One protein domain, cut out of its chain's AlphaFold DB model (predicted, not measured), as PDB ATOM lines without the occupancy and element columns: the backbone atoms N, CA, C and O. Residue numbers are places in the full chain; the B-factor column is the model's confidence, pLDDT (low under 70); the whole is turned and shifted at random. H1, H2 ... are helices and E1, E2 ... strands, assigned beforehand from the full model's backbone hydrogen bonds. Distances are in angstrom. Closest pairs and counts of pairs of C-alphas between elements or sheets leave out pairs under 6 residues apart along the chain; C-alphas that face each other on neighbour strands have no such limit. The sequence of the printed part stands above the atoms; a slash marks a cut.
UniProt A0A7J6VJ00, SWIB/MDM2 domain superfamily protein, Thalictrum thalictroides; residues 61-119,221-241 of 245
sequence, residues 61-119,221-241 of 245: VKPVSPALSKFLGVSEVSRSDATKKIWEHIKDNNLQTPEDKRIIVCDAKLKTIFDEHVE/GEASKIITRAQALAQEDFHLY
ATOM      1  N   VAL A  61     185.169 157.165 174.006       77.50
ATOM      2  CA  VAL A  61     186.594 157.338 174.284       77.50
ATOM      3  C   VAL A  61     187.235 155.959 174.227       77.50
ATOM      4  O   VAL A  61     186.734 155.023 174.856       77.50
ATOM      5  N   LYS A  62     188.311 155.814 173.453       76.94
ATOM      6  CA  LYS A  62     189.108 154.587 173.444       76.94
ATOM      7  C   LYS A  62     190.598 154.876 173.437       76.94
ATOM      8  O   LYS A  62     191.001 155.970 173.035       76.94
ATOM      9  N   PRO A  63     191.397 153.878 173.850       76.88
ATOM     10  CA  PRO A  63     192.836 153.912 173.664       76.88
ATOM     11  C   PRO A  63     193.173 154.043 172.178       76.88
ATOM     12  O   PRO A  63     192.560 153.386 171.334       76.88
ATOM     13  N   VAL A  64     194.135 154.912 171.880       79.81
ATOM     14  CA  VAL A  64     194.624 155.170 170.520       79.81
ATOM     15  C   VAL A  64     196.028 154.611 170.302       79.81
ATOM     16  O   VAL A  64     196.772 154.406 171.262       79.81
ATOM     17  N   SER A  65     196.389 154.380 169.032       80.62
ATOM     18  CA  SER A  65     197.728 153.930 168.629       80.62
ATOM     19  C   SER A  65     198.831 154.854 169.189       80.62
ATOM     20  O   SER A  65     198.630 156.075 169.265       80.62
ATOM     21  N   PRO A  66     200.015 154.319 169.558       81.31
ATOM     22  CA  PRO A  66     201.139 155.110 170.056       81.31
ATOM     23  C   PRO A  66     201.565 156.261 169.133       81.31
ATOM     24  O   PRO A  66     201.988 157.302 169.639       81.31
ATOM     25  N   ALA A  67     201.456 156.124 167.806       82.62
ATOM     26  CA  ALA A  67     201.803 157.205 166.877       82.62
ATOM     27  C   ALA A  67     200.811 158.375 166.947       82.62
ATOM     28  O   ALA A  67     201.213 159.539 167.019       82.62
ATOM     29  N   LEU A  68     199.514 158.070 167.014       83.69
ATOM     30  CA  LEU A  68     198.461 159.076 167.134       83.69
ATOM     31  C   LEU A  68     198.463 159.720 168.532       83.69
ATOM     32  O   LEU A  68     198.279 160.931 168.659       83.69
ATOM     33  N   SER A  69     198.784 158.942 169.570       84.50
ATOM     34  CA  SER A  69     199.009 159.439 170.931       84.50
ATOM     35  C   SER A  69     200.178 160.429 171.003       84.50
ATOM     36  O   SER A  69     200.041 161.487 171.610       84.50
ATOM     37  N   LYS A  70     201.304 160.168 170.316       86.81
ATOM     38  CA  LYS A  70     202.441 161.111 170.241       86.81
ATOM     39  C   LYS A  70     202.072 162.440 169.582       86.81
ATOM     40  O   LYS A  70     202.603 163.476 169.969       86.81
ATOM     41  N   PHE A  71     201.179 162.414 168.594       86.88
ATOM     42  CA  PHE A  71     200.717 163.621 167.914       86.88
ATOM     43  C   PHE A  71     199.734 164.434 168.764       86.88
ATOM     44  O   PHE A  71     199.836 165.657 168.820       86.88
ATOM     45  N   LEU A  72     198.803 163.761 169.447       86.12
ATOM     46  CA  LEU A  72     197.782 164.418 170.270       86.12
ATOM     47  C   LEU A  72     198.238 164.721 171.703       86.12
ATOM     48  O   LEU A  72     197.623 165.549 172.369       86.12
ATOM     49  N   GLY A  73     199.280 164.048 172.191       86.44
ATOM     50  CA  GLY A  73     199.729 164.096 173.585       86.44
ATOM     51  C   GLY A  73     198.783 163.400 174.570       86.44
ATOM     52  O   GLY A  73     198.903 163.600 175.776       86.44
ATOM     53  N   VAL A  74     197.820 162.613 174.079       84.69
ATOM     54  CA  VAL A  74     196.765 161.984 174.885       84.69
ATOM     55  C   VAL A  74     196.638 160.509 174.513       84.69
ATOM     56  O   VAL A  74     196.555 160.166 173.336       84.69
ATOM     57  N   SER A  75     196.585 159.640 175.528       81.19
ATOM     58  CA  SER A  75     196.515 158.181 175.352       81.19
ATOM     59  C   SER A  75     195.113 157.655 175.019       81.19
ATOM     60  O   SER A  75     194.988 156.554 174.485       81.19
ATOM     61  N   GLU A  76     194.064 158.410 175.342       84.44
ATOM     62  CA  GLU A  76     192.667 158.019 175.143       84.44
ATOM     63  C   GLU A  76     191.871 159.195 174.576       84.44
ATOM     64  O   GLU A  76     191.802 160.264 175.182       84.44
ATOM     65  N   VAL A  77     191.259 159.020 173.407       85.94
ATOM     66  CA  VAL A  77     190.510 160.099 172.749       85.94
ATOM     67  C   VAL A  77     189.324 159.538 171.968       85.94
ATOM     68  O   VAL A  77     189.308 158.374 171.563       85.94
ATOM     69  N   SER A  78     188.286 160.356 171.792       87.25
ATOM     70  CA  SER A  78     187.169 160.007 170.917       87.25
ATOM     71  C   SER A  78     187.584 160.121 169.446       87.25
ATOM     72  O   SER A  78     188.421 160.952 169.083       87.25
ATOM     73  N   ARG A  79     186.958 159.333 168.562       84.69
ATOM     74  CA  ARG A  79     187.227 159.407 167.114       84.69
ATOM     75  C   ARG A  79     187.030 160.824 166.573       84.69
ATOM     76  O   ARG A  79     187.848 161.309 165.797       84.69
ATOM     77  N   SER A  80     185.966 161.500 167.007       86.88
ATOM     78  CA  SER A  80     185.680 162.874 166.589       86.88
ATOM     79  C   SER A  80     186.774 163.852 166.994       86.88
ATOM     80  O   SER A  80     187.105 164.740 166.213       86.88
ATOM     81  N   ASP A  81     187.322 163.717 168.198       88.50
ATOM     82  CA  ASP A  81     188.321 164.663 168.692       88.50
ATOM     83  C   ASP A  81     189.687 164.437 168.035       88.50
ATOM     84  O   ASP A  81     190.356 165.414 167.698       88.50
ATOM     85  N   ALA A  82     190.042 163.187 167.717       87.38
ATOM     86  CA  ALA A  82     191.218 162.889 166.900       87.38
ATOM     87  C   ALA A  82     191.125 163.545 165.508       87.38
ATOM     88  O   ALA A  82     192.044 164.251 165.091       87.38
ATOM     89  N   THR A  83     189.992 163.396 164.810       88.19
ATOM     90  CA  THR A  83     189.792 164.014 163.486       88.19
ATOM     91  C   THR A  83     189.821 165.543 163.544       88.19
ATOM     92  O   THR A  83     190.418 166.174 162.670       88.19
ATOM     93  N   LYS A  84     189.225 166.161 164.574       89.88
ATOM     94  CA  LYS A  84     189.272 167.624 164.756       89.88
ATOM     95  C   LYS A  84     190.703 168.125 164.917       89.88
ATOM     96  O   LYS A  84     191.073 169.090 164.262       89.88
ATOM     97  N   LYS A  85     191.508 167.449 165.738       90.19
ATOM     98  CA  LYS A  85     192.903 167.827 165.992       90.19
ATOM     99  C   LYS A  85     193.775 167.726 164.743       90.19
ATOM    100  O   LYS A  85     194.585 168.609 164.483       90.19
ATOM    101  N   ILE A  86     193.557 166.694 163.931       89.69
ATOM    102  CA  ILE A  86     194.209 166.561 162.622       89.69
ATOM    103  C   ILE A  86     193.812 167.732 161.707       89.69
ATOM    104  O   ILE A  86     194.662 168.312 161.036       89.69
ATOM    105  N   TRP A  87     192.538 168.133 161.712       89.75
ATOM    106  CA  TRP A  87     192.037 169.244 160.898       89.75
ATOM    107  C   TRP A  87     192.546 170.620 161.341       89.75
ATOM    108  O   TRP A  87     192.850 171.455 160.489       89.75
ATOM    109  N   GLU A  88     192.644 170.850 162.653       92.62
ATOM    110  CA  GLU A  88     193.294 172.029 163.243       92.62
ATOM    111  C   GLU A  88     194.733 172.129 162.724       92.62
ATOM    112  O   GLU A  88     195.082 173.109 162.075       92.62
ATOM    113  N   HIS A  89     195.510 171.048 162.840       90.94
ATOM    114  CA  HIS A  89     196.895 171.013 162.361       90.94
ATOM    115  C   HIS A  89     197.030 171.263 160.853       90.94
ATOM    116  O   HIS A  89     197.911 172.010 160.429       90.94
ATOM    117  N   ILE A  90     196.149 170.690 160.026       90.06
ATOM    118  CA  ILE A  90     196.157 170.909 158.566       90.06
ATOM    119  C   ILE A  90     195.929 172.383 158.215       90.06
ATOM    120  O   ILE A  90     196.540 172.899 157.277       90.06
ATOM    121  N   LYS A  91     195.036 173.055 158.947       88.81
ATOM    122  CA  LYS A  91     194.716 174.469 158.729       88.81
ATOM    123  C   LYS A  91     195.814 175.385 159.246       88.81
ATOM    124  O   LYS A  91     196.233 176.273 158.511       88.81
ATOM    125  N   ASP A  92     196.301 175.136 160.455       92.19
ATOM    126  CA  ASP A  92     197.314 175.969 161.107       92.19
ATOM    127  C   ASP A  92     198.631 175.971 160.317       92.19
ATOM    128  O   ASP A  92     199.294 177.000 160.200       92.19
ATOM    129  N   ASN A  93     198.979 174.837 159.699       90.88
ATOM    130  CA  ASN A  93     200.189 174.694 158.887       90.88
ATOM    131  C   ASN A  93     199.966 174.990 157.393       90.88
ATOM    132  O   ASN A  93     200.882 174.794 156.598       90.88
ATOM    133  N   ASN A  94     198.771 175.446 156.994       87.38
ATOM    134  CA  ASN A  94     198.406 175.726 155.598       87.38
ATOM    135  C   ASN A  94     198.769 174.579 154.634       87.38
ATOM    136  O   ASN A  94     199.204 174.803 153.507       87.38
ATOM    137  N   LEU A  95     198.555 173.332 155.063       87.62
ATOM    138  CA  LEU A  95     198.889 172.133 154.281       87.62
ATOM    139  C   LEU A  95     197.912 171.884 153.116       87.62
ATOM    140  O   LEU A  95     198.010 170.874 152.421       87.62
ATOM    141  N   GLN A  96     196.949 172.784 152.911       88.12
ATOM    142  CA  GLN A  96     196.016 172.753 151.791       88.12
ATOM    143  C   GLN A  96     196.595 173.535 150.619       88.12
ATOM    144  O   GLN A  96     196.997 174.690 150.768       88.12
ATOM    145  N   THR A  97     196.567 172.946 149.430       84.56
ATOM    146  CA  THR A  97     196.885 173.687 148.207       84.56
ATOM    147  C   THR A  97     195.798 174.724 147.904       84.56
ATOM    148  O   THR A  97     194.610 174.398 147.966       84.56
ATOM    149  N   PRO A  98     196.164 175.969 147.542       81.94
ATOM    150  CA  PRO A  98     195.190 177.014 147.216       81.94
ATOM    151  C   PRO A  98     194.425 176.722 145.918       81.94
ATOM    152  O   PRO A  98     193.276 177.133 145.788       81.94
ATOM    153  N   GLU A  99     195.049 175.987 144.994       83.62
ATOM    154  CA  GLU A  99     194.447 175.520 143.739       83.62
ATOM    155  C   GLU A  99     193.338 174.491 143.996       83.62
ATOM    156  O   GLU A  99     192.269 174.548 143.397       83.62
ATOM    157  N   ASP A 100     193.555 173.607 144.974       79.75
ATOM    158  CA  ASP A 100     192.629 172.547 145.344       79.75
ATOM    159  C   ASP A 100     192.651 172.312 146.858       79.75
ATOM    160  O   ASP A 100     193.507 171.605 147.395       79.75
ATOM    161  N   LYS A 101     191.619 172.804 147.555       78.06
ATOM    162  CA  LYS A 101     191.392 172.546 148.999       78.06
ATOM    163  C   LYS A 101     191.063 171.079 149.309       78.06
ATOM    164  O   LYS A 101     190.855 170.698 150.459       78.06
ATOM    165  N   ARG A 102     190.966 170.257 148.260       75.88
ATOM    166  CA  ARG A 102     190.790 168.803 148.307       75.88
ATOM    167  C   ARG A 102     192.112 168.051 148.185       75.88
ATOM    168  O   ARG A 102     192.079 166.840 147.989       75.88
ATOM    169  N   ILE A 103     193.252 168.722 148.271       79.62
ATOM    170  CA  ILE A 103     194.557 168.074 148.357       79.62
ATOM    171  C   ILE A 103     195.219 168.589 149.632       79.62
ATOM    172  O   ILE A 103     195.295 169.795 149.867       79.62
ATOM    173  N   ILE A 104     195.638 167.650 150.476       85.56
ATOM    174  CA  ILE A 104     196.372 167.928 151.706       85.56
ATOM    175  C   ILE A 104     197.775 167.380 151.495       85.56
ATOM    176  O   ILE A 104     197.944 166.189 151.233       85.56
ATOM    177  N   VAL A 105     198.772 168.249 151.599       86.19
ATOM    178  CA  VAL A 105     200.177 167.851 151.584       86.19
ATOM    179  C   VAL A 105     200.531 167.372 152.986       86.19
ATOM    180  O   VAL A 105     200.577 168.161 153.925       86.19
ATOM    181  N   CYS A 106     200.734 166.066 153.154       84.50
ATOM    182  CA  CYS A 106     201.048 165.504 154.464       84.50
ATOM    183  C   CYS A 106     202.457 165.918 154.914       84.50
ATOM    184  O   CYS A 106     203.438 165.710 154.196       84.50
ATOM    185  N   ASP A 107     202.552 166.456 156.128       88.06
ATOM    186  CA  ASP A 107     203.821 166.737 156.792       88.06
ATOM    187  C   ASP A 107     204.419 165.455 157.398       88.06
ATOM    188  O   ASP A 107     203.768 164.413 157.473       88.06
ATOM    189  N   ALA A 108     205.668 165.508 157.868       87.31
ATOM    190  CA  ALA A 108     206.335 164.330 158.432       87.31
ATOM    191  C   ALA A 108     205.557 163.693 159.607       87.31
ATOM    192  O   ALA A 108     205.561 162.471 159.769       87.31
ATOM    193  N   LYS A 109     204.846 164.506 160.402       85.25
ATOM    194  CA  LYS A 109     204.063 164.046 161.558       85.25
ATOM    195  C   LYS A 109     202.816 163.281 161.126       85.25
ATOM    196  O   LYS A 109     202.581 162.185 161.627       85.25
ATOM    197  N   LEU A 110     202.050 163.823 160.180       85.88
ATOM    198  CA  LEU A 110     200.871 163.160 159.633       85.88
ATOM    199  C   LEU A 110     201.260 161.919 158.832       85.88
ATOM    200  O   LEU A 110     200.608 160.889 158.974       85.88
ATOM    201  N   LYS A 111     202.348 161.975 158.055       86.12
ATOM    202  CA  LYS A 111     202.864 160.807 157.324       86.12
ATOM    203  C   LYS A 111     203.181 159.642 158.257       86.12
ATOM    204  O   LYS A 111     202.724 158.543 157.999       86.12
ATOM    205  N   THR A 112     203.824 159.896 159.399       86.19
ATOM    206  CA  THR A 112     204.109 158.846 160.400       86.19
ATOM    207  C   THR A 112     202.844 158.105 160.855       86.19
ATOM    208  O   THR A 112     202.880 156.897 161.046       86.19
ATOM    209  N   ILE A 113     201.719 158.812 161.001       84.38
ATOM    210  CA  ILE A 113     200.436 158.230 161.431       84.38
ATOM    211  C   ILE A 113     199.739 157.505 160.271       84.38
ATOM    212  O   ILE A 113     199.058 156.508 160.481       84.38
ATOM    213  N   PHE A 114     199.869 158.008 159.042       80.88
ATOM    214  CA  PHE A 114     199.209 157.420 157.874       80.88
ATOM    215  C   PHE A 114     199.965 156.223 157.290       80.88
ATOM    216  O   PHE A 114     199.317 155.272 156.855       80.88
ATOM    217  N   ASP A 115     201.296 156.250 157.308       78.25
ATOM    218  CA  ASP A 115     202.156 155.213 156.734       78.25
ATOM    219  C   ASP A 115     202.136 153.934 157.597       78.25
ATOM    220  O   ASP A 115     202.034 152.837 157.051       78.25
ATOM    221  N   GLU A 116     202.090 154.055 158.934       62.28
ATOM    222  CA  GLU A 116     202.015 152.913 159.874       62.28
ATOM    223  C   GLU A 116     200.791 152.002 159.630       62.28
ATOM    224  O   GLU A 116     200.826 150.807 159.910       62.28
ATOM    225  N   HIS A 117     199.717 152.534 159.040       53.22
ATOM    226  CA  HIS A 117     198.490 151.784 158.747       53.22
ATOM    227  C   HIS A 117     198.247 151.526 157.248       53.22
ATOM    228  O   HIS A 117     197.172 151.056 156.852       53.22
ATOM    229  N   VAL A 118     199.199 151.864 156.376       51.72
ATOM    230  CA  VAL A 118     199.148 151.484 154.952       51.72
ATOM    231  C   VAL A 118     199.752 150.093 154.727       51.72
ATOM    232  O   VAL A 118     199.293 149.388 153.828       51.72
ATOM    233  N   GLU A 119     200.669 149.636 155.584       41.53
ATOM    234  CA  GLU A 119     201.363 148.348 155.415       41.53
ATOM    235  C   GLU A 119     200.547 147.095 155.794       41.53
ATOM    236  O   GLU A 119     200.930 145.986 155.450       41.53
ATOM    237  N   GLY A 221     190.484 163.859 144.231       50.56
ATOM    238  CA  GLY A 221     189.932 162.861 145.145       50.56
ATOM    239  C   GLY A 221     190.813 162.556 146.361       50.56
ATOM    240  O   GLY A 221     190.349 161.852 147.251       50.56
ATOM    241  N   GLU A 222     192.054 163.043 146.419       57.84
ATOM    242  CA  GLU A 222     193.062 162.582 147.380       57.84
ATOM    243  C   GLU A 222     192.753 163.023 148.821       57.84
ATOM    244  O   GLU A 222     192.708 162.170 149.700       57.84
ATOM    245  N   ALA A 223     192.436 164.295 149.110       57.16
ATOM    246  CA  ALA A 223     192.184 164.699 150.507       57.16
ATOM    247  C   ALA A 223     190.898 164.116 151.075       57.16
ATOM    248  O   ALA A 223     190.860 163.768 152.250       57.16
ATOM    249  N   SER A 224     189.843 163.985 150.264       60.31
ATOM    250  CA  SER A 224     188.619 163.328 150.734       60.31
ATOM    251  C   SER A 224     188.901 161.861 151.073       60.31
ATOM    252  O   SER A 224     188.426 161.360 152.091       60.31
ATOM    253  N   LYS A 225     189.761 161.190 150.289       70.25
ATOM    254  CA  LYS A 225     190.257 159.842 150.601       70.25
ATOM    255  C   LYS A 225     191.152 159.826 151.840       70.25
ATOM    256  O   LYS A 225     190.989 158.911 152.632       70.25
ATOM    257  N   ILE A 226     192.027 160.812 152.057       69.44
ATOM    258  CA  ILE A 226     192.878 160.898 153.260       69.44
ATOM    259  C   ILE A 226     192.024 161.099 154.510       69.44
ATOM    260  O   ILE A 226     192.260 160.425 155.498       69.44
ATOM    261  N   ILE A 227     191.002 161.955 154.477       71.81
ATOM    262  CA  ILE A 227     190.106 162.179 155.624       71.81
ATOM    263  C   ILE A 227     189.226 160.953 155.862       71.81
ATOM    264  O   ILE A 227     189.102 160.491 156.994       71.81
ATOM    265  N   THR A 228     188.644 160.395 154.798       77.62
ATOM    266  CA  THR A 228     187.841 159.169 154.893       77.62
ATOM    267  C   THR A 228     188.698 158.014 155.402       77.62
ATOM    268  O   THR A 228     188.240 157.245 156.242       77.62
ATOM    269  N   ARG A 229     189.963 157.929 154.973       75.38
ATOM    270  CA  ARG A 229     190.918 156.947 155.477       75.38
ATOM    271  C   ARG A 229     191.334 157.263 156.906       75.38
ATOM    272  O   ARG A 229     191.267 156.359 157.703       75.38
ATOM    273  N   ALA A 230     191.626 158.501 157.295       70.31
ATOM    274  CA  ALA A 230     191.914 158.881 158.684       70.31
ATOM    275  C   ALA A 230     190.768 158.494 159.630       70.31
ATOM    276  O   ALA A 230     190.987 157.968 160.719       70.31
ATOM    277  N   GLN A 231     189.530 158.723 159.188       74.56
ATOM    278  CA  GLN A 231     188.330 158.372 159.933       74.56
ATOM    279  C   GLN A 231     188.097 156.853 159.968       74.56
ATOM    280  O   GLN A 231     187.663 156.341 160.999       74.56
ATOM    281  N   ALA A 232     188.410 156.138 158.881       74.88
ATOM    282  CA  ALA A 232     188.381 154.678 158.826       74.88
ATOM    283  C   ALA A 232     189.508 154.044 159.657       74.88
ATOM    284  O   ALA A 232     189.256 153.090 160.372       74.88
ATOM    285  N   LEU A 233     190.714 154.606 159.663       70.94
ATOM    286  CA  LEU A 233     191.855 154.151 160.462       70.94
ATOM    287  C   LEU A 233     191.554 154.298 161.952       70.94
ATOM    288  O   LEU A 233     191.622 153.326 162.697       70.94
ATOM    289  N   ALA A 234     191.012 155.450 162.353       66.12
ATOM    290  CA  ALA A 234     190.486 155.644 163.701       66.12
ATOM    291  C   ALA A 234     189.282 154.726 164.037       66.12
ATOM    292  O   ALA A 234     188.774 154.743 165.165       66.12
ATOM    293  N   GLN A 235     188.766 153.963 163.068       64.88
ATOM    294  CA  GLN A 235     187.708 152.966 163.226       64.88
ATOM    295  C   GLN A 235     188.236 151.525 163.241       64.88
ATOM    296  O   GLN A 235     187.758 150.740 164.060       64.88
ATOM    297  N   GLU A 236     189.246 151.213 162.432       66.44
ATOM    298  CA  GLU A 236     189.965 149.932 162.387       66.44
ATOM    299  C   GLU A 236     190.804 149.719 163.663       66.44
ATOM    300  O   GLU A 236     190.687 148.675 164.311       66.44
ATOM    301  N   ASP A 237     191.524 150.750 164.130       58.69
ATOM    302  CA  ASP A 237     192.249 150.734 165.419       58.69
ATOM    303  C   ASP A 237     191.321 150.474 166.607       58.69
ATOM    304  O   ASP A 237     191.646 149.813 167.596       58.69
ATOM    305  N   PHE A 238     190.096 150.969 166.475       57.62
ATOM    306  CA  PHE A 238     189.033 150.802 167.446       57.62
ATOM    307  C   PHE A 238     188.542 149.352 167.513       57.62
ATOM    308  O   PHE A 238     188.027 148.944 168.554       57.62
ATOM    309  N   HIS A 239     188.649 148.577 166.433       59.66
ATOM    310  CA  HIS A 239     188.175 147.196 166.392       59.66
ATOM    311  C   HIS A 239     189.250 146.191 166.813       59.66
ATOM    312  O   HIS A 239     188.911 145.249 167.534       59.66
ATOM    313  N   LEU A 240     190.520 146.430 166.462       55.62
ATOM    314  CA  LEU A 240     191.651 145.580 166.863       55.62
ATOM    315  C   LEU A 240     191.941 145.645 168.370       55.62
ATOM    316  O   LEU A 240     192.365 144.655 168.959       55.62
ATOM    317  N   TYR A 241     191.615 146.767 169.021       50.97
ATOM    318  CA  TYR A 241     191.662 146.914 170.478       50.97
ATOM    319  C   TYR A 241     190.274 146.705 171.112       50.97
ATOM    320  O   TYR A 241     189.726 147.560 171.822       50.97
TER     321      TYR A 241
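Overview. This is residues 61 to 119 and 221 to 241 of the 245 residues of the protein "SWIB/MDM2 domain superfamily protein" of Thalictrum thalictroides (UniProt A0A7J6VJ00). Two pairs of helices are set next to each other: the long H4 with H2 packed on its middle part, and the short H1 with H3, only loosely joined to the first pair. A tiny two-strand sheet, E1 and E2, sits at one end of the long axis, and the loop of residues 93 to 107 reaches out at the other end, while H4 runs along that axis. The printed part has 80 residues with four named helices and two named strands, in the order E1 H1 E2 H2 H3 H4, and the sheet, order E1 - E2, is antiparallel. The class is mostly helix, and the whole is compact, with a radius of gyration of the C-alphas of 12.3 A, yet elongated, spanning 39 by 23 by 20 A.

Arrangement. E1, residues 61 to 63, and E2, residues 76 to 78, are antiparallel neighbours at 138 degrees between directions, with N 62 and O 77 at 3.3 A and N 77 and O 62 at 3.1 A, both within hydrogen-bond range. H2, residues 79 to 92, follows E2 by a tight link. H2 touches H4, residues 222 to 240, through residues 79 to 83 of H2 and 230 to 235 of H4 alone; the closest C-alphas, of Arg 79 and Ala 234, are 6.0 A apart. These two helices run opposite ways at a shallow tilt of 33 degrees, only just short of steep. The closest C-alphas of E1 and H4, those of Lys 62 and Phe 238, are 7.1 A apart. H1, residues 66 to 72, touches H3, residues 108 to 115, opposite ways at a steep tilt of 41 degrees, with the C-alphas of Ala 67 and Ile 113 closest at 5.7 A. H1 is close to H2 but not clearly touching, the C-alphas of Leu 72 and Lys 85 closest at 7.3 A. H3 is close to H4 but not clearly touching, the C-alphas of Phe 114 and Ala 230 closest at 7.5 A. H1 and H4 are apart, and H2 and H3 are only just apart, closest at 8.1 A. Each O i to N i+4 pair is within hydrogen-bond range in H1 and H2, against 3 of 4 in H3 and 14 of 15 in H4.

Along the chain. E1 starts at C-alpha 61, (186.594, 157.338, 174.284), and measures 7.1 A; E2 measures 7.2 A. H1 is 9.9 A long and H3 10.2 A. H2 is 20.3 A long, from C-alpha 79 to C-alpha 92 at (197.314, 175.969, 161.107). H4 is 25.9 A long and ends at C-alpha 240, (191.651, 145.580, 166.863).

Size, cuts and confidence. The C-alphas farthest apart, of Glu 99 and Tyr 241, are 39.3 A apart. Residues 120 to 220 are not printed, and C-alphas 119 and 221 are 21.1 A apart across this cut. The link from H2 to H3, 15 residues, is long. The mean pLDDT of the printed part is 78.1, with residues 116 to 119, 221 to 224, 226 and 234 to 241 under 70.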